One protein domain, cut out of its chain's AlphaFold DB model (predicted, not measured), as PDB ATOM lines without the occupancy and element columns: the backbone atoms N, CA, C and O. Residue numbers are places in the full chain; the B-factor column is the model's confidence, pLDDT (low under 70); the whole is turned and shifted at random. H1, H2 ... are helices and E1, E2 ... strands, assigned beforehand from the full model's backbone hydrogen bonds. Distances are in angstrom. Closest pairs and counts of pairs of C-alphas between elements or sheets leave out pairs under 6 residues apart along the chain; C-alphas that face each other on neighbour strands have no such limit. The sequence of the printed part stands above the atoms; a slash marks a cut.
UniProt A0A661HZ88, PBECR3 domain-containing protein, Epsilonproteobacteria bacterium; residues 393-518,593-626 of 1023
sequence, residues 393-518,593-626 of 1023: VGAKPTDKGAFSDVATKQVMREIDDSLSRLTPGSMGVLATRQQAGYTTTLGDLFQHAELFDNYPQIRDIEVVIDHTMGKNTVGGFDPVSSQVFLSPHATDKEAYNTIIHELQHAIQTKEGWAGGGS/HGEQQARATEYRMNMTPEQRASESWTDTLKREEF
ATOM      1  N   VAL A 393     275.975 145.212 203.102       42.25
ATOM      2  CA  VAL A 393     276.116 143.890 203.715       42.25
ATOM      3  C   VAL A 393     277.001 144.007 204.949       42.25
ATOM      4  O   VAL A 393     277.968 144.773 204.944       42.25
ATOM      5  N   GLY A 394     276.661 143.253 205.998       40.75
ATOM      6  CA  GLY A 394     277.423 143.175 207.241       40.75
ATOM      7  C   GLY A 394     278.913 142.993 206.966       40.75
ATOM      8  O   GLY A 394     279.367 141.906 206.617       40.75
ATOM      9  N   ALA A 395     279.671 144.074 207.105       41.56
ATOM     10  CA  ALA A 395     281.115 144.036 206.996       41.56
ATOM     11  C   ALA A 395     281.713 143.784 208.375       41.56
ATOM     12  O   ALA A 395     281.179 144.211 209.405       41.56
ATOM     13  N   LYS A 396     282.861 143.114 208.425       42.16
ATOM     14  CA  LYS A 396     283.657 143.160 209.648       42.16
ATOM     15  C   LYS A 396     284.080 144.618 209.854       42.16
ATOM     16  O   LYS A 396     284.391 145.291 208.874       42.16
ATOM     17  N   PRO A 397     284.197 145.105 211.100       42.00
ATOM     18  CA  PRO A 397     284.748 146.438 211.375       42.00
ATOM     19  C   PRO A 397     286.123 146.689 210.726       42.00
ATOM     20  O   PRO A 397     286.565 147.824 210.614       42.00
ATOM     21  N   THR A 398     286.814 145.613 210.337       42.34
ATOM     22  CA  THR A 398     288.129 145.600 209.691       42.34
ATOM     23  C   THR A 398     288.088 145.622 208.163       42.34
ATOM     24  O   THR A 398     289.147 145.723 207.542       42.34
ATOM     25  N   ASP A 399     286.920 145.467 207.541       48.22
ATOM     26  CA  ASP A 399     286.815 145.424 206.085       48.22
ATOM     27  C   ASP A 399     286.950 146.840 205.510       48.22
ATOM     28  O   ASP A 399     286.401 147.815 206.025       48.22
ATOM     29  N   LYS A 400     287.715 146.973 204.425       43.75
ATOM     30  CA  LYS A 400     287.933 148.271 203.782       43.75
ATOM     31  C   LYS A 400     286.622 148.787 203.175       43.75
ATOM     32  O   LYS A 400     285.976 148.067 202.418       43.75
ATOM     33  N   GLY A 401     286.257 150.031 203.491       50.53
ATOM     34  CA  GLY A 401     284.978 150.635 203.093       50.53
ATOM     35  C   GLY A 401     283.804 150.314 204.029       50.53
ATOM     36  O   GLY A 401     282.679 150.702 203.728       50.53
ATOM     37  N   ALA A 402     284.048 149.627 205.150       53.00
ATOM     38  CA  ALA A 402     283.043 149.391 206.177       53.00
ATOM     39  C   ALA A 402     282.815 150.643 207.039       53.00
ATOM     40  O   ALA A 402     283.767 151.286 207.484       53.00
ATOM     41  N   PHE A 403     281.559 150.969 207.326       60.41
ATOM     42  CA  PHE A 403     281.184 152.031 208.260       60.41
ATOM     43  C   PHE A 403     279.992 151.612 209.117       60.41
ATOM     44  O   PHE A 403     279.332 150.629 208.822       60.41
ATOM     45  N   SER A 404     279.735 152.314 210.219       53.84
ATOM     46  CA  SER A 404     278.624 151.987 211.119       53.84
ATOM     47  C   SER A 404     277.432 152.891 210.848       53.84
ATOM     48  O   SER A 404     277.596 154.108 210.798       53.84
ATOM     49  N   ASP A 405     276.228 152.326 210.791       60.16
ATOM     50  CA  ASP A 405     275.014 153.128 210.921       60.16
ATOM     51  C   ASP A 405     275.003 153.779 212.305       60.16
ATOM     52  O   ASP A 405     275.336 153.150 213.319       60.16
ATOM     53  N   VAL A 406     274.642 155.056 212.363       55.47
ATOM     54  CA  VAL A 406     274.678 155.809 213.617       55.47
ATOM     55  C   VAL A 406     273.555 155.353 214.551       55.47
ATOM     56  O   VAL A 406     273.756 155.354 215.770       55.47
ATOM     57  N   ALA A 407     272.430 154.899 213.994       49.59
ATOM     58  CA  ALA A 407     271.244 154.458 214.720       49.59
ATOM     59  C   ALA A 407     271.369 153.023 215.264       49.59
ATOM     60  O   ALA A 407     271.249 152.786 216.467       49.59
ATOM     61  N   THR A 408     271.640 152.060 214.392       52.12
ATOM     62  CA  THR A 408     271.650 150.625 214.705       52.12
ATOM     63  C   THR A 408     273.014 150.116 215.166       52.12
ATOM     64  O   THR A 408     273.111 148.990 215.660       52.12
ATOM     65  N   LYS A 409     274.070 150.932 215.014       59.06
ATOM     66  CA  LYS A 409     275.480 150.554 215.221       59.06
ATOM     67  C   LYS A 409     275.920 149.348 214.384       59.06
ATOM     68  O   LYS A 409     276.929 148.713 214.690       59.06
ATOM     69  N   GLN A 410     275.144 149.004 213.358       60.94
ATOM     70  CA  GLN A 410     275.474 147.920 212.450       60.94
ATOM     71  C   GLN A 410     276.578 148.372 211.516       60.94
ATOM     72  O   GLN A 410     276.551 149.494 211.015       60.94
ATOM     73  N   VAL A 411     277.549 147.490 211.300       61.66
ATOM     74  CA  VAL A 411     278.602 147.712 210.318       61.66
ATOM     75  C   VAL A 411     278.065 147.354 208.937       61.66
ATOM     76  O   VAL A 411     277.416 146.331 208.751       61.66
ATOM     77  N   MET A 412     278.351 148.225 207.989       68.38
ATOM     78  CA  MET A 412     277.715 148.360 206.694       68.38
ATOM     79  C   MET A 412     278.799 148.560 205.636       68.38
ATOM     80  O   MET A 412     279.750 149.305 205.873       68.38
ATOM     81  N   ARG A 413     278.668 147.917 204.471       69.06
ATOM     82  CA  ARG A 413     279.547 148.126 203.309       69.06
ATOM     83  C   ARG A 413     278.769 148.319 202.013       69.06
ATOM     84  O   ARG A 413     278.125 147.386 201.561       69.06
ATOM     85  N   GLU A 414     278.947 149.482 201.403       70.81
ATOM     86  CA  GLU A 414     278.317 149.919 200.149       70.81
ATOM     87  C   GLU A 414     278.455 148.890 199.011       70.81
ATOM     88  O   GLU A 414     279.569 148.425 198.737       70.81
ATOM     89  N   ILE A 415     277.339 148.553 198.350       78.25
ATOM     90  CA  ILE A 415     277.321 147.756 197.110       78.25
ATOM     91  C   ILE A 415     277.978 148.544 195.963       78.25
ATOM     92  O   ILE A 415     277.996 149.773 195.945       78.25
ATOM     93  N   ASP A 416     278.604 147.840 195.020       77.81
ATOM     94  CA  ASP A 416     279.240 148.462 193.864       77.81
ATOM     95  C   ASP A 416     278.232 148.896 192.789       77.81
ATOM     96  O   ASP A 416     277.726 148.087 192.015       77.81
ATOM     97  N   ASP A 417     278.005 150.207 192.692       80.69
ATOM     98  CA  ASP A 417     277.126 150.808 191.683       80.69
ATOM     99  C   ASP A 417     277.795 151.030 190.316       80.69
ATOM    100  O   ASP A 417     277.120 151.430 189.366       80.69
ATOM    101  N   SER A 418     279.092 150.737 190.154       74.94
ATOM    102  CA  SER A 418     279.826 151.002 188.901       74.94
ATOM    103  C   SER A 418     279.318 150.188 187.702       74.94
ATOM    104  O   SER A 418     279.517 150.567 186.542       74.94
ATOM    105  N   LEU A 419     278.643 149.067 187.974       80.19
ATOM    106  CA  LEU A 419     277.980 148.239 186.968       80.19
ATOM    107  C   LEU A 419     276.501 148.590 186.781       80.19
ATOM    108  O   LEU A 419     275.882 148.055 185.857       80.19
ATOM    109  N   SER A 420     275.953 149.477 187.613       86.88
ATOM    110  CA  SER A 420     274.544 149.842 187.566       86.88
ATOM    111  C   SER A 420     274.230 150.745 186.373       86.88
ATOM    112  O   SER A 420     275.051 151.560 185.942       86.88
ATOM    113  N   ARG A 421     273.066 150.540 185.746       87.62
ATOM    114  CA  ARG A 421     272.668 151.272 184.530       87.62
ATOM    115  C   ARG A 421     271.162 151.453 184.459       87.62
ATOM    116  O   ARG A 421     270.417 150.491 184.623       87.62
ATOM    117  N   LEU A 422     270.713 152.651 184.091       89.75
ATOM    118  CA  LEU A 422     269.351 152.845 183.594       89.75
ATOM    119  C   LEU A 422     269.291 152.482 182.108       89.75
ATOM    120  O   LEU A 422     270.141 152.902 181.317       89.75
ATOM    121  N   THR A 423     268.277 151.719 181.709       87.44
ATOM    122  CA  THR A 423     268.071 151.355 180.304       87.44
ATOM    123  C   THR A 423     267.840 152.630 179.472       87.44
ATOM    124  O   THR A 423     267.013 153.461 179.852       87.44
ATOM    125  N   PRO A 424     268.544 152.854 178.346       84.06
ATOM    126  CA  PRO A 424     268.369 154.074 177.558       84.06
ATOM    127  C   PRO A 424     266.921 154.270 177.091       84.06
ATOM    128  O   PRO A 424     266.305 153.344 176.565       84.06
ATOM    129  N   GLY A 425     266.387 155.483 177.242       85.31
ATOM    130  CA  GLY A 425     264.997 155.792 176.917       85.31
ATOM    131  C   GLY A 425     263.989 155.331 177.972       85.31
ATOM    132  O   GLY A 425     262.790 155.361 177.686       85.31
ATOM    133  N   SER A 426     264.443 154.931 179.168       85.69
ATOM    134  CA  SER A 426     263.579 154.490 180.273       85.69
ATOM    135  C   SER A 426     262.472 155.487 180.584       85.69
ATOM    136  O   SER A 426     261.335 155.063 180.740       85.69
ATOM    137  N   MET A 427     262.743 156.798 180.570       88.81
ATOM    138  CA  MET A 427     261.690 157.796 180.812       88.81
ATOM    139  C   MET A 427     260.601 157.779 179.731       88.81
ATOM    140  O   MET A 427     259.418 157.943 180.026       88.81
ATOM    141  N   GLY A 428     260.975 157.536 178.472       85.69
ATOM    142  CA  GLY A 428     260.019 157.409 177.369       85.69
ATOM    143  C   GLY A 428     259.212 156.111 177.434       85.69
ATOM    144  O   GLY A 428     258.003 156.124 177.196       85.69
ATOM    145  N   VAL A 429     259.867 154.999 177.781       86.31
ATOM    146  CA  VAL A 429     259.217 153.693 177.980       86.31
ATOM    147  C   VAL A 429     258.244 153.759 179.152       86.31
ATOM    148  O   VAL A 429     257.091 153.367 178.991       86.31
ATOM    149  N   LEU A 430     258.678 154.316 180.283       88.62
ATOM    150  CA  LEU A 430     257.870 154.491 181.482       88.62
ATOM    151  C   LEU A 430     256.623 155.336 181.190       88.62
ATOM    152  O   LEU A 430     255.510 154.884 181.441       88.62
ATOM    153  N   ALA A 431     256.788 156.502 180.553       86.12
ATOM    154  CA  ALA A 431     255.663 157.352 180.161       86.12
ATOM    155  C   ALA A 431     254.669 156.629 179.242       86.12
ATOM    156  O   ALA A 431     253.460 156.744 179.420       86.12
ATOM    157  N   THR A 432     255.172 155.865 178.269       87.19
ATOM    158  CA  THR A 432     254.329 155.135 177.311       87.19
ATOM    159  C   THR A 432     253.558 154.005 177.994       87.19
ATOM    160  O   THR A 432     252.363 153.844 177.754       87.19
ATOM    161  N   ARG A 433     254.225 153.228 178.855       87.00
ATOM    162  CA  ARG A 433     253.618 152.112 179.594       87.00
ATOM    163  C   ARG A 433     252.561 152.606 180.570       87.00
ATOM    164  O   ARG A 433     251.449 152.091 180.547       87.00
ATOM    165  N   GLN A 434     252.865 153.659 181.326       87.00
ATOM    166  CA  GLN A 434     251.923 154.258 182.266       87.00
ATOM    167  C   GLN A 434     250.698 154.852 181.554       87.00
ATOM    168  O   GLN A 434     249.573 154.636 181.996       87.00
ATOM    169  N   GLN A 435     250.877 155.528 180.409       82.12
ATOM    170  CA  GLN A 435     249.755 156.006 179.583       82.12
ATOM    171  C   GLN A 435     248.880 154.869 179.042       82.12
ATOM    172  O   GLN A 435     247.681 155.055 178.854       82.12
ATOM    173  N   ALA A 436     249.472 153.700 178.802       81.25
ATOM    174  CA  ALA A 436     248.769 152.491 178.393       81.25
ATOM    175  C   ALA A 436     248.215 151.668 179.579       81.25
ATOM    176  O   ALA A 436     247.672 150.589 179.359       81.25
ATOM    177  N   GLY A 437     248.328 152.164 180.819       86.19
ATOM    178  CA  GLY A 437     247.822 151.500 182.024       86.19
ATOM    179  C   GLY A 437     248.677 150.331 182.523       86.19
ATOM    180  O   GLY A 437     248.211 149.554 183.351       86.19
ATOM    181  N   TYR A 438     249.911 150.184 182.032       85.00
ATOM    182  CA  TYR A 438     250.843 149.161 182.502       85.00
ATOM    183  C   TYR A 438     251.716 149.682 183.642       85.00
ATOM    184  O   TYR A 438     252.409 150.693 183.496       85.00
ATOM    185  N   THR A 439     251.774 148.912 184.726       86.50
ATOM    186  CA  THR A 439     252.789 149.068 185.770       86.50
ATOM    187  C   THR A 439     254.180 148.753 185.211       86.50
ATOM    188  O   THR A 439     254.366 147.880 184.351       86.50
ATOM    189  N   THR A 440     255.166 149.517 185.673       91.19
ATOM    190  CA  THR A 440     256.580 149.335 185.342       91.19
ATOM    191  C   THR A 440     257.353 149.259 186.646       91.19
ATOM    192  O   THR A 440     257.199 150.130 187.500       91.19
ATOM    193  N   THR A 441     258.151 148.210 186.817       92.94
ATOM    194  CA  THR A 441     258.940 148.031 188.038       92.94
ATOM    195  C   THR A 441     260.365 148.521 187.844       92.94
ATOM    196  O   THR A 441     260.840 148.758 186.729       92.94
ATOM    197  N   LEU A 442     261.087 148.649 188.947       91.06
ATOM    198  CA  LEU A 442     262.494 148.994 188.935       91.06
ATOM    199  C   LEU A 442     263.315 147.971 188.140       91.06
ATOM    200  O   LEU A 442     264.190 148.363 187.375       91.06
ATOM    201  N   GLY A 443     263.000 146.678 188.258       89.12
ATOM    202  CA  GLY A 443     263.656 145.610 187.505       89.12
ATOM    203  C   GLY A 443     263.474 145.690 185.984       89.12
ATOM    204  O   GLY A 443     264.283 145.109 185.258       89.12
ATOM    205  N   ASP A 444     262.457 146.413 185.501       89.00
ATOM    206  CA  ASP A 444     262.231 146.652 184.070       89.00
ATOM    207  C   ASP A 444     263.137 147.764 183.513       89.00
ATOM    208  O   ASP A 444     263.463 147.772 182.322       89.00
ATOM    209  N   LEU A 445     263.524 148.726 184.357       89.00
ATOM    210  CA  LEU A 445     264.207 149.957 183.943       89.00
ATOM    211  C   LEU A 445     265.684 149.975 184.345       89.00
ATOM    212  O   LEU A 445     266.530 150.426 183.568       89.00
ATOM    213  N   PHE A 446     265.996 149.479 185.540       91.56
ATOM    214  CA  PHE A 446     267.291 149.587 186.199       91.56
ATOM    215  C   PHE A 446     268.010 148.236 186.236       91.56
ATOM    216  O   PHE A 446     267.456 147.215 186.638       91.56
ATOM    217  N   GLN A 447     269.267 148.228 185.810       90.44
ATOM    218  CA  GLN A 447     270.121 147.049 185.779       90.44
ATOM    219  C   GLN A 447     271.127 147.155 186.914       90.44
ATOM    220  O   GLN A 447     272.027 147.986 186.843       90.44
ATOM    221  N   HIS A 448     270.987 146.314 187.938       89.56
ATOM    222  CA  HIS A 448     271.943 146.215 189.041       89.56
ATOM    223  C   HIS A 448     271.864 144.824 189.679       89.56
ATOM    224  O   HIS A 448     271.052 144.568 190.564       89.56
ATOM    225  N   ALA A 449     272.650 143.881 189.148       85.50
ATOM    226  CA  ALA A 449     272.563 142.473 189.539       85.50
ATOM    227  C   ALA A 449     272.915 142.265 191.019       85.50
ATOM    228  O   ALA A 449     272.148 141.638 191.738       85.50
ATOM    229  N   GLU A 450     274.013 142.862 191.493       81.44
ATOM    230  CA  GLU A 450     274.454 142.713 192.883       81.44
ATOM    231  C   GLU A 450     273.435 143.306 193.869       81.44
ATOM    232  O   GLU A 450     273.171 142.714 194.918       81.44
ATOM    233  N   LEU A 451     272.793 144.426 193.514       85.56
ATOM    234  CA  LEU A 451     271.698 144.991 194.299       85.56
ATOM    235  C   LEU A 451     270.516 144.024 194.405       85.56
ATOM    236  O   LEU A 451     270.023 143.782 195.505       85.56
ATOM    237  N   PHE A 452     270.054 143.475 193.281       87.62
ATOM    238  CA  PHE A 452     268.896 142.580 193.262       87.62
ATOM    239  C   PHE A 452     269.186 141.205 193.864       87.62
ATOM    240  O   PHE A 452     268.277 140.595 194.417       87.62
ATOM    241  N   ASP A 453     270.433 140.744 193.826       85.00
ATOM    242  CA  ASP A 453     270.844 139.510 194.493       85.00
ATOM    243  C   ASP A 453     270.788 139.668 196.021       85.00
ATOM    244  O   ASP A 453     270.326 138.769 196.726       85.00
ATOM    245  N   ASN A 454     271.200 140.830 196.544       79.06
ATOM    246  CA  ASN A 454     271.099 141.135 197.975       79.06
ATOM    247  C   ASN A 454     269.660 141.501 198.390       79.06
ATOM    248  O   ASN A 454     269.216 141.138 199.483       79.06
ATOM    249  N   TYR A 455     268.903 142.144 197.495       82.06
ATOM    250  CA  TYR A 455     267.511 142.544 197.699       82.06
ATOM    251  C   TYR A 455     266.585 142.209 196.539       82.06
ATOM    252  O   TYR A 455     266.163 143.096 195.782       82.06
ATOM    253  N   PRO A 456     266.134 140.953 196.471       86.38
ATOM    254  CA  PRO A 456     265.226 140.534 195.415       86.38
ATOM    255  C   PRO A 456     263.950 141.381 195.378       86.38
ATOM    256  O   PRO A 456     263.497 141.769 194.312       86.38
ATOM    257  N   GLN A 457     263.426 141.766 196.546       80.94
ATOM    258  CA  GLN A 457     262.170 142.513 196.652       80.94
ATOM    259  C   GLN A 457     262.250 143.983 196.199       80.94
ATOM    260  O   GLN A 457     261.216 144.602 195.988       80.94
ATOM    261  N   ILE A 458     263.451 144.560 196.048       86.56
ATOM    262  CA  ILE A 458     263.604 145.922 195.496       86.56
ATOM    263  C   ILE A 458     263.339 145.929 193.985       86.56
ATOM    264  O   ILE A 458     262.909 146.939 193.431       86.56
ATOM    265  N   ARG A 459     263.531 144.786 193.319       88.69
ATOM    266  CA  ARG A 459     263.253 144.610 191.890       88.69
ATOM    267  C   ARG A 459     261.800 144.927 191.531       88.69
ATOM    268  O   ARG A 459     261.545 145.429 190.438       88.69
ATOM    269  N   ASP A 460     260.886 144.654 192.455       89.75
ATOM    270  CA  ASP A 460     259.440 144.769 192.258       89.75
ATOM    271  C   ASP A 460     258.878 146.134 192.690       89.75
ATOM    272  O   ASP A 460     257.670 146.347 192.604       89.75
ATOM    273  N   ILE A 461     259.732 147.071 193.129       89.12
ATOM    274  CA  ILE A 461     259.322 148.448 193.433       89.12
ATOM    275  C   ILE A 461     258.761 149.086 192.166       89.12
ATOM    276  O   ILE A 461     259.414 149.108 191.122       89.12
ATOM    277  N   GLU A 462     257.544 149.606 192.259       91.56
ATOM    278  CA  GLU A 462     256.887 150.277 191.146       91.56
ATOM    279  C   GLU A 462     257.498 151.670 190.933       91.56
ATOM    280  O   GLU A 462     257.722 152.429 191.879       91.56
ATOM    281  N   VAL A 463     257.782 151.994 189.671       91.12
ATOM    282  CA  VAL A 463     258.293 153.301 189.253       91.12
ATOM    283  C   VAL A 463     257.203 153.994 188.447       91.12
ATOM    284  O   VAL A 463     256.689 153.423 187.487       91.12
ATOM    285  N   VAL A 464     256.862 155.230 188.811       90.81
ATOM    286  CA  VAL A 464     255.783 155.998 188.174       90.81
ATOM    287  C   VAL A 464     256.230 157.407 187.811       90.81
ATOM    288  O   VAL A 464     257.024 158.027 188.515       90.81
ATOM    289  N   ILE A 465     255.692 157.950 186.718       89.56
ATOM    290  CA  ILE A 465     255.790 159.381 186.434       89.56
ATOM    291  C   ILE A 465     254.650 160.094 187.144       89.56
ATOM    292  O   ILE A 465     253.472 159.862 186.854       89.56
ATOM    293  N   ASP A 466     255.000 161.009 188.038       85.62
ATOM    294  CA  ASP A 466     254.031 161.870 188.698       85.62
ATOM    295  C   ASP A 466     253.922 163.207 187.957       85.62
ATOM    296  O   ASP A 466     254.746 164.116 188.078       85.62
ATOM    297  N   HIS A 467     252.850 163.337 187.175       81.38
ATOM    298  CA  HIS A 467     252.551 164.542 186.404       81.38
ATOM    299  C   HIS A 467     252.199 165.770 187.258       81.38
ATOM    300  O   HIS A 467     252.090 166.870 186.710       81.38
ATOM    301  N   THR A 468     252.018 165.610 188.572       77.38
ATOM    302  CA  THR A 468     251.775 166.715 189.505       77.38
ATOM    303  C   THR A 468     253.070 167.377 189.987       77.38
ATOM    304  O   THR A 468     253.027 168.505 190.490       77.38
ATOM    305  N   MET A 469     254.230 166.742 189.767       74.69
ATOM    306  CA  MET A 469     255.528 167.280 190.171       74.69
ATOM    307  C   MET A 469     255.908 168.536 189.378       74.69
ATOM    308  O   MET A 469     255.821 168.602 188.148       74.69
ATOM    309  N   GLY A 470     256.372 169.559 190.097       69.00
ATOM    310  CA  GLY A 470     256.866 170.797 189.499       69.00
ATOM    311  C   GLY A 470     258.220 170.626 188.800       69.00
ATOM    312  O   GLY A 470     258.966 169.687 189.052       69.00
ATOM    313  N   LYS A 471     258.603 171.604 187.969       66.06
ATOM    314  CA  LYS A 471     259.869 171.594 187.197       66.06
ATOM    315  C   LYS A 471     261.159 171.538 188.028       66.06
ATOM    316  O   LYS A 471     262.217 171.327 187.451       66.06
ATOM    317  N   ASN A 472     261.075 171.782 189.334       60.41
ATOM    318  CA  ASN A 472     262.227 171.830 190.238       60.41
ATOM    319  C   ASN A 472     262.343 170.576 191.119       60.41
ATOM    320  O   ASN A 472     263.207 170.542 191.989       60.41
ATOM    321  N   THR A 473     261.479 169.579 190.925       69.38
ATOM    322  CA  THR A 473     261.518 168.304 191.645       69.38
ATOM    323  C   THR A 473     261.715 167.196 190.623       69.38
ATOM    324  O   THR A 473     261.048 167.200 189.587       69.38
ATOM    325  N   VAL A 474     262.664 166.296 190.885       74.94
ATOM    326  CA  VAL A 474     263.100 165.269 189.925       74.94
ATOM    327  C   VAL A 474     262.507 163.897 190.255       74.94
ATOM    328  O   VAL A 474     262.193 163.149 189.332       74.94
ATOM    329  N   GLY A 475     262.248 163.611 191.533       80.44
ATOM    330  CA  GLY A 475     261.546 162.412 191.982       80.44
ATOM    331  C   GLY A 475     261.427 162.335 193.504       80.44
ATOM    332  O   GLY A 475     261.619 163.350 194.177       80.44
ATOM    333  N   GLY A 476     261.044 161.166 194.008       77.69
ATOM    334  CA  GLY A 476     260.915 160.870 195.434       77.69
ATOM    335  C   GLY A 476     260.512 159.416 195.683       77.69
ATOM    336  O   GLY A 476     259.962 158.767 194.795       77.69
ATOM    337  N   PHE A 477     260.750 158.911 196.888       74.56
ATOM    338  CA  PHE A 477     260.303 157.598 197.347       74.56
ATOM    339  C   PHE A 477     259.165 157.729 198.360       74.56
ATOM    340  O   PHE A 477     259.282 158.468 199.341       74.56
ATOM    341  N   ASP A 478     258.075 156.985 198.159       69.12
ATOM    342  CA  ASP A 478     257.052 156.808 199.192       69.12
ATOM    343  C   ASP A 478     257.256 155.467 199.908       69.12
ATOM    344  O   ASP A 478     256.991 154.412 199.322       69.12
ATOM    345  N   PRO A 479     257.662 155.475 201.189       60.53
ATOM    346  CA  PRO A 479     257.839 154.250 201.961       60.53
ATOM    347  C   PRO A 479     256.516 153.526 202.252       60.53
ATOM    348  O   PRO A 479     256.528 152.324 202.512       60.53
ATOM    349  N   VAL A 480     255.365 154.214 202.203       58.84
ATOM    350  CA  VAL A 480     254.053 153.616 202.501       58.84
ATOM    351  C   VAL A 480     253.559 152.772 201.334       58.84
ATOM    352  O   VAL A 480     253.148 151.630 201.536       58.84
ATOM    353  N   SER A 481     253.593 153.325 200.122       62.53
ATOM    354  CA  SER A 481     253.222 152.597 198.905       62.53
ATOM    355  C   SER A 481     254.380 151.794 198.302       62.53
ATOM    356  O   SER A 481     254.135 150.957 197.439       62.53
ATOM    357  N   SER A 482     255.616 151.988 198.785       74.50
ATOM    358  CA  SER A 482     256.841 151.398 198.223       74.50
ATOM    359  C   SER A 482     256.993 151.709 196.731       74.50
ATOM    360  O   SER A 482     257.229 150.813 195.921       74.50
ATOM    361  N   GLN A 483     256.837 152.988 196.375       83.88
ATOM    362  CA  GLN A 483     256.908 153.476 194.995       83.88
ATOM    363  C   GLN A 483     257.990 154.541 194.827       83.88
ATOM    364  O   GLN A 483     258.204 155.373 195.711       83.88
ATOM    365  N   VAL A 484     258.635 154.538 193.660       86.12
ATOM    366  CA  VAL A 484     259.529 155.612 193.212       86.12
ATOM    367  C   VAL A 484     258.783 156.495 192.219       86.12
ATOM    368  O   VAL A 484     258.357 156.045 191.154       86.12
ATOM    369  N   PHE A 485     258.664 157.775 192.543       87.88
ATOM    370  CA  PHE A 485     258.085 158.797 191.682       87.88
ATOM    371  C   PHE A 485     259.196 159.505 190.924       87.88
ATOM    372  O   PHE A 485     260.211 159.886 191.503       87.88
ATOM    373  N   LEU A 486     258.983 159.726 189.633       88.38
ATOM    374  CA  LEU A 486     259.864 160.506 188.779       88.38
ATOM    375  C   LEU A 486     259.093 161.644 188.126       88.38
ATOM    376  O   LEU A 486     257.925 161.529 187.751       88.38
ATOM    377  N   SER A 487     259.778 162.762 187.942       87.38
ATOM    378  CA  SER A 487     259.218 163.923 187.274       87.38
ATOM    379  C   SER A 487     259.077 163.672 185.772       87.38
ATOM    380  O   SER A 487     260.016 163.179 185.139       87.38
ATOM    381  N   PRO A 488     257.980 164.116 185.128       83.88
ATOM    382  CA  PRO A 488     257.833 164.058 183.670       83.88
ATOM    383  C   PRO A 488     258.861 164.930 182.935       83.88
ATOM    384  O   PRO A 488     258.934 164.916 181.705       83.88
ATOM    385  N   HIS A 489     259.608 165.754 183.671       84.06
ATOM    386  CA  HIS A 489     260.634 166.643 183.147       84.06
ATOM    387  C   HIS A 489     262.058 166.114 183.347       84.06
ATOM    388  O   HIS A 489     262.981 166.741 182.826       84.06
ATOM    389  N   ALA A 490     262.238 164.990 184.050       84.69
ATOM    390  CA  ALA A 490     263.545 164.390 184.273       84.69
ATOM    391  C   ALA A 490     264.113 163.797 182.974       84.69
ATOM    392  O   ALA A 490     263.433 163.101 182.216       84.69
ATOM    393  N   THR A 491     265.387 164.069 182.711       87.94
ATOM    394  CA  THR A 491     266.177 163.327 181.723       87.94
ATOM    395  C   THR A 491     266.518 161.931 182.252       87.94
ATOM    396  O   THR A 491     266.547 161.727 183.458       87.94
ATOM    397  N   ASP A 492     266.864 160.977 181.378       84.50
ATOM    398  CA  ASP A 492     267.301 159.635 181.814       84.50
ATOM    399  C   ASP A 492     268.475 159.693 182.815       84.50
ATOM    400  O   ASP A 492     268.574 158.857 183.705       84.50
ATOM    401  N   LYS A 493     269.359 160.694 182.694       86.31
ATOM    402  CA  LYS A 493     270.471 160.884 183.635       86.31
ATOM    403  C   LYS A 493     269.984 161.355 185.006       86.31
ATOM    404  O   LYS A 493     270.436 160.839 186.017       86.31
ATOM    405  N   GLU A 494     269.088 162.335 185.035       85.00
ATOM    406  CA  GLU A 494     268.493 162.829 186.281       85.00
ATOM    407  C   GLU A 494     267.657 161.732 186.950       85.00
ATOM    408  O   GLU A 494     267.804 161.503 188.140       85.00
ATOM    409  N   ALA A 495     266.875 160.982 186.169       86.12
ATOM    410  CA  ALA A 495     266.125 159.829 186.647       86.12
ATOM    411  C   ALA A 495     267.036 158.736 187.220       86.12
ATOM    412  O   ALA A 495     266.722 158.181 188.261       86.12
ATOM    413  N   TYR A 496     268.169 158.439 186.577       88.50
ATOM    414  CA  TYR A 496     269.144 157.474 187.090       88.50
ATOM    415  C   TYR A 496     269.707 157.892 188.455       88.50
ATOM    416  O   TYR A 496     269.678 157.096 189.389       88.50
ATOM    417  N   ASN A 497     270.159 159.142 188.579       82.00
ATOM    418  CA  ASN A 497     270.658 159.688 189.841       82.00
ATOM    419  C   ASN A 497     269.588 159.634 190.940       82.00
ATOM    420  O   ASN A 497     269.843 159.142 192.035       82.00
ATOM    421  N   THR A 498     268.374 160.086 190.618       84.06
ATOM    422  CA  THR A 498     267.244 160.059 191.546       84.06
ATOM    423  C   THR A 498     266.878 158.636 191.946       84.06
ATOM    424  O   THR A 498     266.677 158.389 193.122       84.06
ATOM    425  N   ILE A 499     266.865 157.674 191.022       87.94
ATOM    426  CA  ILE A 499     266.626 156.266 191.359       87.94
ATOM    427  C   ILE A 499     267.673 155.769 192.360       87.94
ATOM    428  O   ILE A 499     267.290 155.177 193.359       87.94
ATOM    429  N   ILE A 500     268.969 156.029 192.152       86.31
ATOM    430  CA  ILE A 500     270.006 155.620 193.118       86.31
ATOM    431  C   ILE A 500     269.751 156.238 194.504       86.31
ATOM    432  O   ILE A 500     269.802 155.525 195.507       86.31
ATOM    433  N   HIS A 501     269.412 157.529 194.555       86.75
ATOM    434  CA  HIS A 501     269.070 158.234 195.796       86.75
ATOM    435  C   HIS A 501     267.848 157.620 196.498       86.75
ATOM    436  O   HIS A 501     267.897 157.287 197.680       86.75
ATOM    437  N   GLU A 502     266.762 157.395 195.762       84.81
ATOM    438  CA  GLU A 502     265.519 156.839 196.301       84.81
ATOM    439  C   GLU A 502     265.660 155.374 196.737       84.81
ATOM    440  O   GLU A 502     265.057 154.947 197.726       84.81
ATOM    441  N   LEU A 503     266.497 154.590 196.051       86.94
ATOM    442  CA  LEU A 503     266.792 153.219 196.460       86.94
ATOM    443  C   LEU A 503     267.509 153.180 197.802       86.94
ATOM    444  O   LEU A 503     267.185 152.325 198.630       86.94
ATOM    445  N   GLN A 504     268.402 154.137 198.065       83.44
ATOM    446  CA  GLN A 504     269.025 154.253 199.376       83.44
ATOM    447  C   GLN A 504     267.978 154.423 200.485       83.44
ATOM    448  O   GLN A 504     268.100 153.799 201.542       83.44
ATOM    449  N   HIS A 505     266.919 155.196 200.246       77.56
ATOM    450  CA  HIS A 505     265.819 155.329 201.200       77.56
ATOM    451  C   HIS A 505     265.030 154.027 201.376       77.56
ATOM    452  O   HIS A 505     264.791 153.616 202.514       77.56
ATOM    453  N   ALA A 506     264.704 153.318 200.291       76.31
ATOM    454  CA  ALA A 506     264.027 152.016 200.365       76.31
ATOM    455  C   ALA A 506     264.813 150.990 201.207       76.31
ATOM    456  O   ALA A 506     264.254 150.187 201.958       76.31
ATOM    457  N   ILE A 507     266.136 151.049 201.110       79.31
ATOM    458  CA  ILE A 507     267.080 150.200 201.832       79.31
ATOM    459  C   ILE A 507     267.179 150.579 203.305       79.31
ATOM    460  O   ILE A 507     267.092 149.698 204.161       79.31
ATOM    461  N   GLN A 508     267.296 151.875 203.605       71.81
ATOM    462  CA  GLN A 508     267.265 152.390 204.975       71.81
ATOM    463  C   GLN A 508     265.988 151.950 205.699       71.81
ATOM    464  O   GLN A 508     266.069 151.476 206.832       71.81
ATOM    465  N   THR A 509     264.837 152.034 205.024       68.75
ATOM    466  CA  THR A 509     263.552 151.518 205.511       68.75
ATOM    467  C   THR A 509     263.625 150.020 205.796       68.75
ATOM    468  O   THR A 509     263.308 149.586 206.903       68.75
ATOM    469  N   LYS A 510     264.094 149.208 204.838       72.25
ATOM    470  CA  LYS A 510     264.132 147.746 205.005       72.25
ATOM    471  C   LYS A 510     265.032 147.304 206.164       72.25
ATOM    472  O   LYS A 510     264.694 146.366 206.886       72.25
ATOM    473  N   GLU A 511     266.177 147.956 206.325       67.56
ATOM    474  CA  GLU A 511     267.193 147.584 207.312       67.56
ATOM    475  C   GLU A 511     267.001 148.279 208.675       67.56
ATOM    476  O   GLU A 511     267.678 147.949 209.654       67.56
ATOM    477  N   GLY A 512     266.052 149.217 208.770       58.44
ATOM    478  CA  GLY A 512     265.779 149.987 209.985       58.44
ATOM    479  C   GLY A 512     266.896 150.970 210.345       58.44
ATOM    480  O   GLY A 512     267.134 151.224 211.530       58.44
ATOM    481  N   TRP A 513     267.613 151.486 209.345       69.44
ATOM    482  CA  TRP A 513     268.659 152.493 209.530       69.44
ATOM    483  C   TRP A 513     268.069 153.885 209.754       69.44
ATOM    484  O   TRP A 513     266.855 154.095 209.696       69.44
ATOM    485  N   ALA A 514     268.940 154.861 210.021       59.69
ATOM    486  CA  ALA A 514     268.526 156.255 210.062       59.69
ATOM    487  C   ALA A 514     267.918 156.672 208.708       59.69
ATOM    488  O   ALA A 514     268.602 156.660 207.686       59.69
ATOM    489  N   GLY A 515     266.638 157.039 208.709       60.69
ATOM    490  CA  GLY A 515     265.893 157.385 207.501       60.69
ATOM    491  C   GLY A 515     266.182 158.801 206.995       60.69
ATOM    492  O   GLY A 515     266.556 159.694 207.763       60.69
ATOM    493  N   GLY A 516     265.987 159.003 205.692       58.94
ATOM    494  CA  GLY A 516     265.882 160.324 205.071       58.94
ATOM    495  C   GLY A 516     264.538 161.003 205.359       58.94
ATOM    496  O   GLY A 516     263.823 160.673 206.311       58.94
ATOM    497  N   GLY A 517     264.170 161.990 204.555       56.12
ATOM    498  CA  GLY A 517     262.876 162.657 204.682       56.12
ATOM    499  C   GLY A 517     262.550 163.496 203.470       56.12
ATOM    500  O   GLY A 517     263.209 163.382 202.451       56.12
ATOM    501  N   SER A 518     261.536 164.345 203.571       51.97
ATOM    502  CA  SER A 518     261.278 165.348 202.538       51.97
ATOM    503  C   SER A 518     261.459 166.748 203.103       51.97
ATOM    504  O   SER A 518     261.135 167.017 204.262       51.97
ATOM    505  N   HIS A 593     270.537 162.501 208.608       67.00
ATOM    506  CA  HIS A 593     271.580 161.485 208.468       67.00
ATOM    507  C   HIS A 593     271.315 160.552 207.279       67.00
ATOM    508  O   HIS A 593     272.217 160.291 206.489       67.00
ATOM    509  N   GLY A 594     270.074 160.076 207.127       66.94
ATOM    510  CA  GLY A 594     269.720 159.199 206.009       66.94
ATOM    511  C   GLY A 594     269.760 159.903 204.650       66.94
ATOM    512  O   GLY A 594     270.053 159.279 203.638       66.94
ATOM    513  N   GLU A 595     269.543 161.215 204.636       74.62
ATOM    514  CA  GLU A 595     269.600 162.066 203.445       74.62
ATOM    515  C   GLU A 595     271.052 162.368 203.043       74.62
ATOM    516  O   GLU A 595     271.427 162.199 201.887       74.62
ATOM    517  N   GLN A 596     271.923 162.675 204.010       76.44
ATOM    518  CA  GLN A 596     273.370 162.762 203.785       76.44
ATOM    519  C   GLN A 596     273.948 161.443 203.257       76.44
ATOM    520  O   GLN A 596     274.790 161.457 202.362       76.44
ATOM    521  N   GLN A 597     273.492 160.299 203.775       76.81
ATOM    522  CA  GLN A 597     273.898 158.989 203.261       76.81
ATOM    523  C   GLN A 597     273.467 158.775 201.804       76.81
ATOM    524  O   GLN A 597     274.286 158.326 201.010       76.81
ATOM    525  N   ALA A 598     272.226 159.120 201.446       79.12
ATOM    526  CA  ALA A 598     271.724 159.002 200.075       79.12
ATOM    527  C   ALA A 598     272.509 159.869 199.084       79.12
ATOM    528  O   ALA A 598     272.969 159.355 198.062       79.12
ATOM    529  N   ARG A 599     272.811 161.123 199.441       81.00
ATOM    530  CA  ARG A 599     273.676 161.983 198.619       81.00
ATOM    531  C   ARG A 599     275.101 161.456 198.510       81.00
ATOM    532  O   ARG A 599     275.695 161.491 197.434       81.00
ATOM    533  N   ALA A 600     275.660 160.936 199.603       81.75
ATOM    534  CA  ALA A 600     276.992 160.348 199.565       81.75
ATOM    535  C   ALA A 600     277.038 159.143 198.613       81.75
ATOM    536  O   ALA A 600     277.990 159.033 197.844       81.75
ATOM    537  N   THR A 601     276.007 158.293 198.610       83.25
ATOM    538  CA  THR A 601     275.857 157.193 197.645       83.25
ATOM    539  C   THR A 601     275.745 157.718 196.209       83.25
ATOM    540  O   THR A 601     276.479 157.254 195.335       83.25
ATOM    541  N   GLU A 602     274.946 158.761 195.956       81.56
ATOM    542  CA  GLU A 602     274.859 159.390 194.628       81.56
ATOM    543  C   GLU A 602     276.231 159.902 194.138       81.56
ATOM    544  O   GLU A 602     276.637 159.630 193.006       81.56
ATOM    545  N   TYR A 603     277.007 160.585 194.989       83.31
ATOM    546  CA  TYR A 603     278.349 161.064 194.625       83.31
ATOM    547  C   TYR A 603     279.347 159.931 194.366       83.31
ATOM    548  O   TYR A 603     280.300 160.087 193.592       83.31
ATOM    549  N   ARG A 604     279.140 158.782 195.007       79.81
ATOM    550  CA  ARG A 604     280.036 157.625 194.960       79.81
ATOM    551  C   ARG A 604     279.679 156.612 193.883       79.81
ATOM    552  O   ARG A 604     280.505 155.741 193.612       79.81
ATOM    553  N   MET A 605     278.553 156.780 193.189       80.31
ATOM    554  CA  MET A 605     278.069 155.831 192.175       80.31
ATOM    555  C   MET A 605     279.073 155.549 191.041       80.31
ATOM    556  O   MET A 605     279.063 154.480 190.443       80.31
ATOM    557  N   ASN A 606     279.962 156.505 190.734       78.00
ATOM    558  CA  ASN A 606     280.986 156.361 189.687       78.00
ATOM    559  C   ASN A 606     282.376 155.986 190.228       78.00
ATOM    560  O   ASN A 606     283.332 155.908 189.455       78.00
ATOM    561  N   MET A 607     282.522 155.803 191.542       77.75
ATOM    562  CA  MET A 607     283.794 155.438 192.156       77.75
ATOM    563  C   MET A 607     284.020 153.930 192.079       77.75
ATOM    564  O   MET A 607     283.112 153.139 192.344       77.75
ATOM    565  N   THR A 608     285.259 153.518 191.810       74.69
ATOM    566  CA  THR A 608     285.634 152.101 191.924       74.69
ATOM    567  C   THR A 608     285.622 151.649 193.391       74.69
ATOM    568  O   THR A 608     285.738 152.489 194.295       74.69
ATOM    569  N   PRO A 609     285.532 150.337 193.669       68.38
ATOM    570  CA  PRO A 609     285.648 149.812 195.029       68.38
ATOM    571  C   PRO A 609     286.910 150.288 195.767       68.38
ATOM    572  O   PRO A 609     286.860 150.578 196.961       68.38
ATOM    573  N   GLU A 610     288.038 150.427 195.066       72.19
ATOM    574  CA  GLU A 610     289.299 150.914 195.636       72.19
ATOM    575  C   GLU A 610     289.227 152.396 196.006       72.19
ATOM    576  O   GLU A 610     289.717 152.788 197.066       72.19
ATOM    577  N   GLN A 611     288.596 153.216 195.160       73.81
ATOM    578  CA  GLN A 611     288.386 154.639 195.428       73.81
ATOM    579  C   GLN A 611     287.455 154.831 196.631       73.81
ATOM    580  O   GLN A 611     287.809 155.556 197.562       73.81
ATOM    581  N   ARG A 612     286.337 154.096 196.683       70.38
ATOM    582  CA  ARG A 612     285.408 154.098 197.828       70.38
ATOM    583  C   ARG A 612     286.049 153.626 199.126       70.38
ATOM    584  O   ARG A 612     285.735 154.157 200.182       70.38
ATOM    585  N   ALA A 613     286.958 152.656 199.058       67.44
ATOM    586  CA  ALA A 613     287.698 152.166 200.219       67.44
ATOM    587  C   ALA A 613     288.761 153.151 200.737       67.44
ATOM    588  O   ALA A 613     289.202 153.018 201.880       67.44
ATOM    589  N   SER A 614     289.210 154.090 199.899       75.38
ATOM    590  CA  SER A 614     290.272 155.047 200.235       75.38
ATOM    591  C   SER A 614     289.778 156.317 200.937       75.38
ATOM    592  O   SER A 614     290.580 157.019 201.550       75.38
ATOM    593  N   GLU A 615     288.475 156.591 200.878       74.25
ATOM    594  CA  GLU A 615     287.820 157.775 201.441       74.25
ATOM    595  C   GLU A 615     286.618 157.328 202.289       74.25
ATOM    596  O   GLU A 615     285.983 156.318 201.984       74.25
ATOM    597  N   SER A 616     286.273 158.040 203.363       75.31
ATOM    598  CA  SER A 616     285.011 157.783 204.072       75.31
ATOM    599  C   SER A 616     283.845 158.486 203.362       75.31
ATOM    600  O   SER A 616     284.045 159.493 202.689       75.31
ATOM    601  N   TRP A 617     282.608 157.996 203.502       75.44
ATOM    602  CA  TRP A 617     281.449 158.647 202.865       75.44
ATOM    603  C   TRP A 617     281.237 160.088 203.368       75.44
ATOM    604  O   TRP A 617     280.830 160.956 202.598       75.44
ATOM    605  N   THR A 618     281.590 160.376 204.627       75.44
ATOM    606  CA  THR A 618     281.540 161.737 205.181       75.44
ATOM    607  C   THR A 618     282.634 162.633 204.605       75.44
ATOM    608  O   THR A 618     282.399 163.823 204.419       75.44
ATOM    609  N   ASP A 619     283.810 162.092 204.278       78.88
ATOM    610  CA  ASP A 619     284.854 162.850 203.581       78.88
ATOM    611  C   ASP A 619     284.479 163.110 202.117       78.88
ATOM    612  O   ASP A 619     284.718 164.215 201.631       78.88
ATOM    613  N   THR A 620     283.789 162.171 201.458       79.25
ATOM    614  CA  THR A 620     283.199 162.418 200.135       79.25
ATOM    615  C   THR A 620     282.216 163.593 200.184       79.25
ATOM    616  O   THR A 620     282.318 164.490 199.350       79.25
ATOM    617  N   LEU A 621     281.333 163.654 201.188       76.56
ATOM    618  CA  LEU A 621     280.433 164.801 201.377       76.56
ATOM    619  C   LEU A 621     281.200 166.103 201.617       76.56
ATOM    620  O   LEU A 621     280.934 167.091 200.945       76.56
ATOM    621  N   LYS A 622     282.213 166.116 202.496       79.50
ATOM    622  CA  LYS A 622     283.051 167.317 202.704       79.50
ATOM    623  C   LYS A 622     283.715 167.789 201.415       79.50
ATOM    624  O   LYS A 622     283.910 168.986 201.236       79.50
ATOM    625  N   ARG A 623     284.120 166.857 200.550       84.19
ATOM    626  CA  ARG A 623     284.809 167.158 199.295       84.19
ATOM    627  C   ARG A 623     283.864 167.721 198.236       84.19
ATOM    628  O   ARG A 623     284.265 168.644 197.531       84.19
ATOM    629  N   GLU A 624     282.659 167.170 198.114       80.88
ATOM    630  CA  GLU A 624     281.668 167.579 197.104       80.88
ATOM    631  C   GLU A 624     280.834 168.793 197.558       80.88
ATOM    632  O   GLU A 624     280.553 169.682 196.756       80.88
ATOM    633  N   GLU A 625     280.493 168.876 198.849       75.88
ATOM    634  CA  GLU A 625     279.621 169.912 199.431       75.88
ATOM    635  C   GLU A 625     280.395 171.014 200.184       75.88
ATOM    636  O   GLU A 625     279.803 171.991 200.635       75.88
ATOM    637  N   PHE A 626     281.725 170.900 200.301       64.19
ATOM    638  CA  PHE A 626     282.629 171.833 201.003       64.19
ATOM    639  C   PHE A 626     282.400 171.988 202.522       64.19
ATOM    640  O   PHE A 626     283.151 172.718 203.174       64.19
TER     641      PHE A 626
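This is residues 393 to 518 and 593 to 626 of the 1023 residues of the protein "PBECR3 domain-containing protein" of Epsilonproteobacteria bacterium (UniProt A0A661HZ88). A small sheet of three strands, E3, E5 and E4, is covered over one face by the long helix H4, which runs through the middle of the domain. H5 packs on H4 away from the sheet, with H7 set crosswise on H5, while H1 by E3 and the strand hairpin of E1 and E2 lie toward opposite ends of the longest axis. The printed part has 160 residues, with seven named helices and five named strands in the order E1 E2 H1 H2 H3 E3 E4 E5 H4 H5 H6 H7; its class is mixed, helices and strands. It is compact, with a radius of gyration of the C-alphas of 15.8 A, and spans 51 by 34 by 27 A, only just elongated.

Start at the mixed sheet, where E3, residues 462 to 465, is the parallel neighbour of E5, residues 483 to 486; N 464 and O 484 are 2.9 A apart, within hydrogen-bond range. E5 forms an antiparallel hairpin with E4, residues 475 to 478, where N 485 and O 476 are within hydrogen-bond range at 2.8 A. Look next at H4, residues 492 to 511: it lies over E5 and E4 at a height over the sheet of 8.4 A, and on the local plane it runs along the strands, at 16 degrees to E4. Its closest C-alphas to E4 are those of Glu 502 and Phe 477, 5.4 A apart. H1, residues 426 to 435, is on the sheet too, and with H4 on one face it makes two layers, helices on strands. H1 and H4 only just touch, only at their ends, with 3 pairs of C-alphas within 8 A; the closest are Met 427 and Asp 492, 6.0 A apart. H2, residues 442 to 445, only grazes the sheet; H3, residues 449 to 454, is not on it. H5, residues 593 to 604, touches H4 at a steep tilt of 43 degrees, opposite ways, closest at the C-alphas of Ala 598 and His 501, 5.1 A. H7, residues 617 to 625, touches H5 about perpendicular at 76 degrees, with the C-alphas of Trp 617 and Ala 600 closest at 5.8 A. H6, residues 609 to 614, is close to H5 but not clearly touching, the closest C-alphas being Arg 612 and Arg 604 at 7.0 A. E1, residues 402 to 404, and E2, residues 411 to 414, form an antiparallel hairpin apart from the strands of the larger sheet; N 412 and O 403 are within hydrogen-bond range at 2.7 A. Every O i to N i+4 pair is within hydrogen-bond range in H1, H3, H4, H5, H6 and H7; H2 is too short for such a pair.

Find C-alpha 492 at (267.301, 159.635, 181.814); from there H4 runs 28.2 A to C-alpha 511 at (267.193, 147.584, 207.312). H5 is 16.4 A long, H1 13.9 A and H7 11.9 A, ending at C-alpha 625 at (279.621, 169.912, 199.431).

The two C-alphas farthest apart are those of Thr 398 and Ala 436, at 50.8 A. Residues 519 to 592 are not printed, and C-alphas 518 and 593 are 12.5 A apart across this cut. The link from E2 to H1 is long, with 11 residues. Mean pLDDT of the printed part is 76.2; look for values under 70 at 43 residues, among them 393 to 413 and 511 to 518.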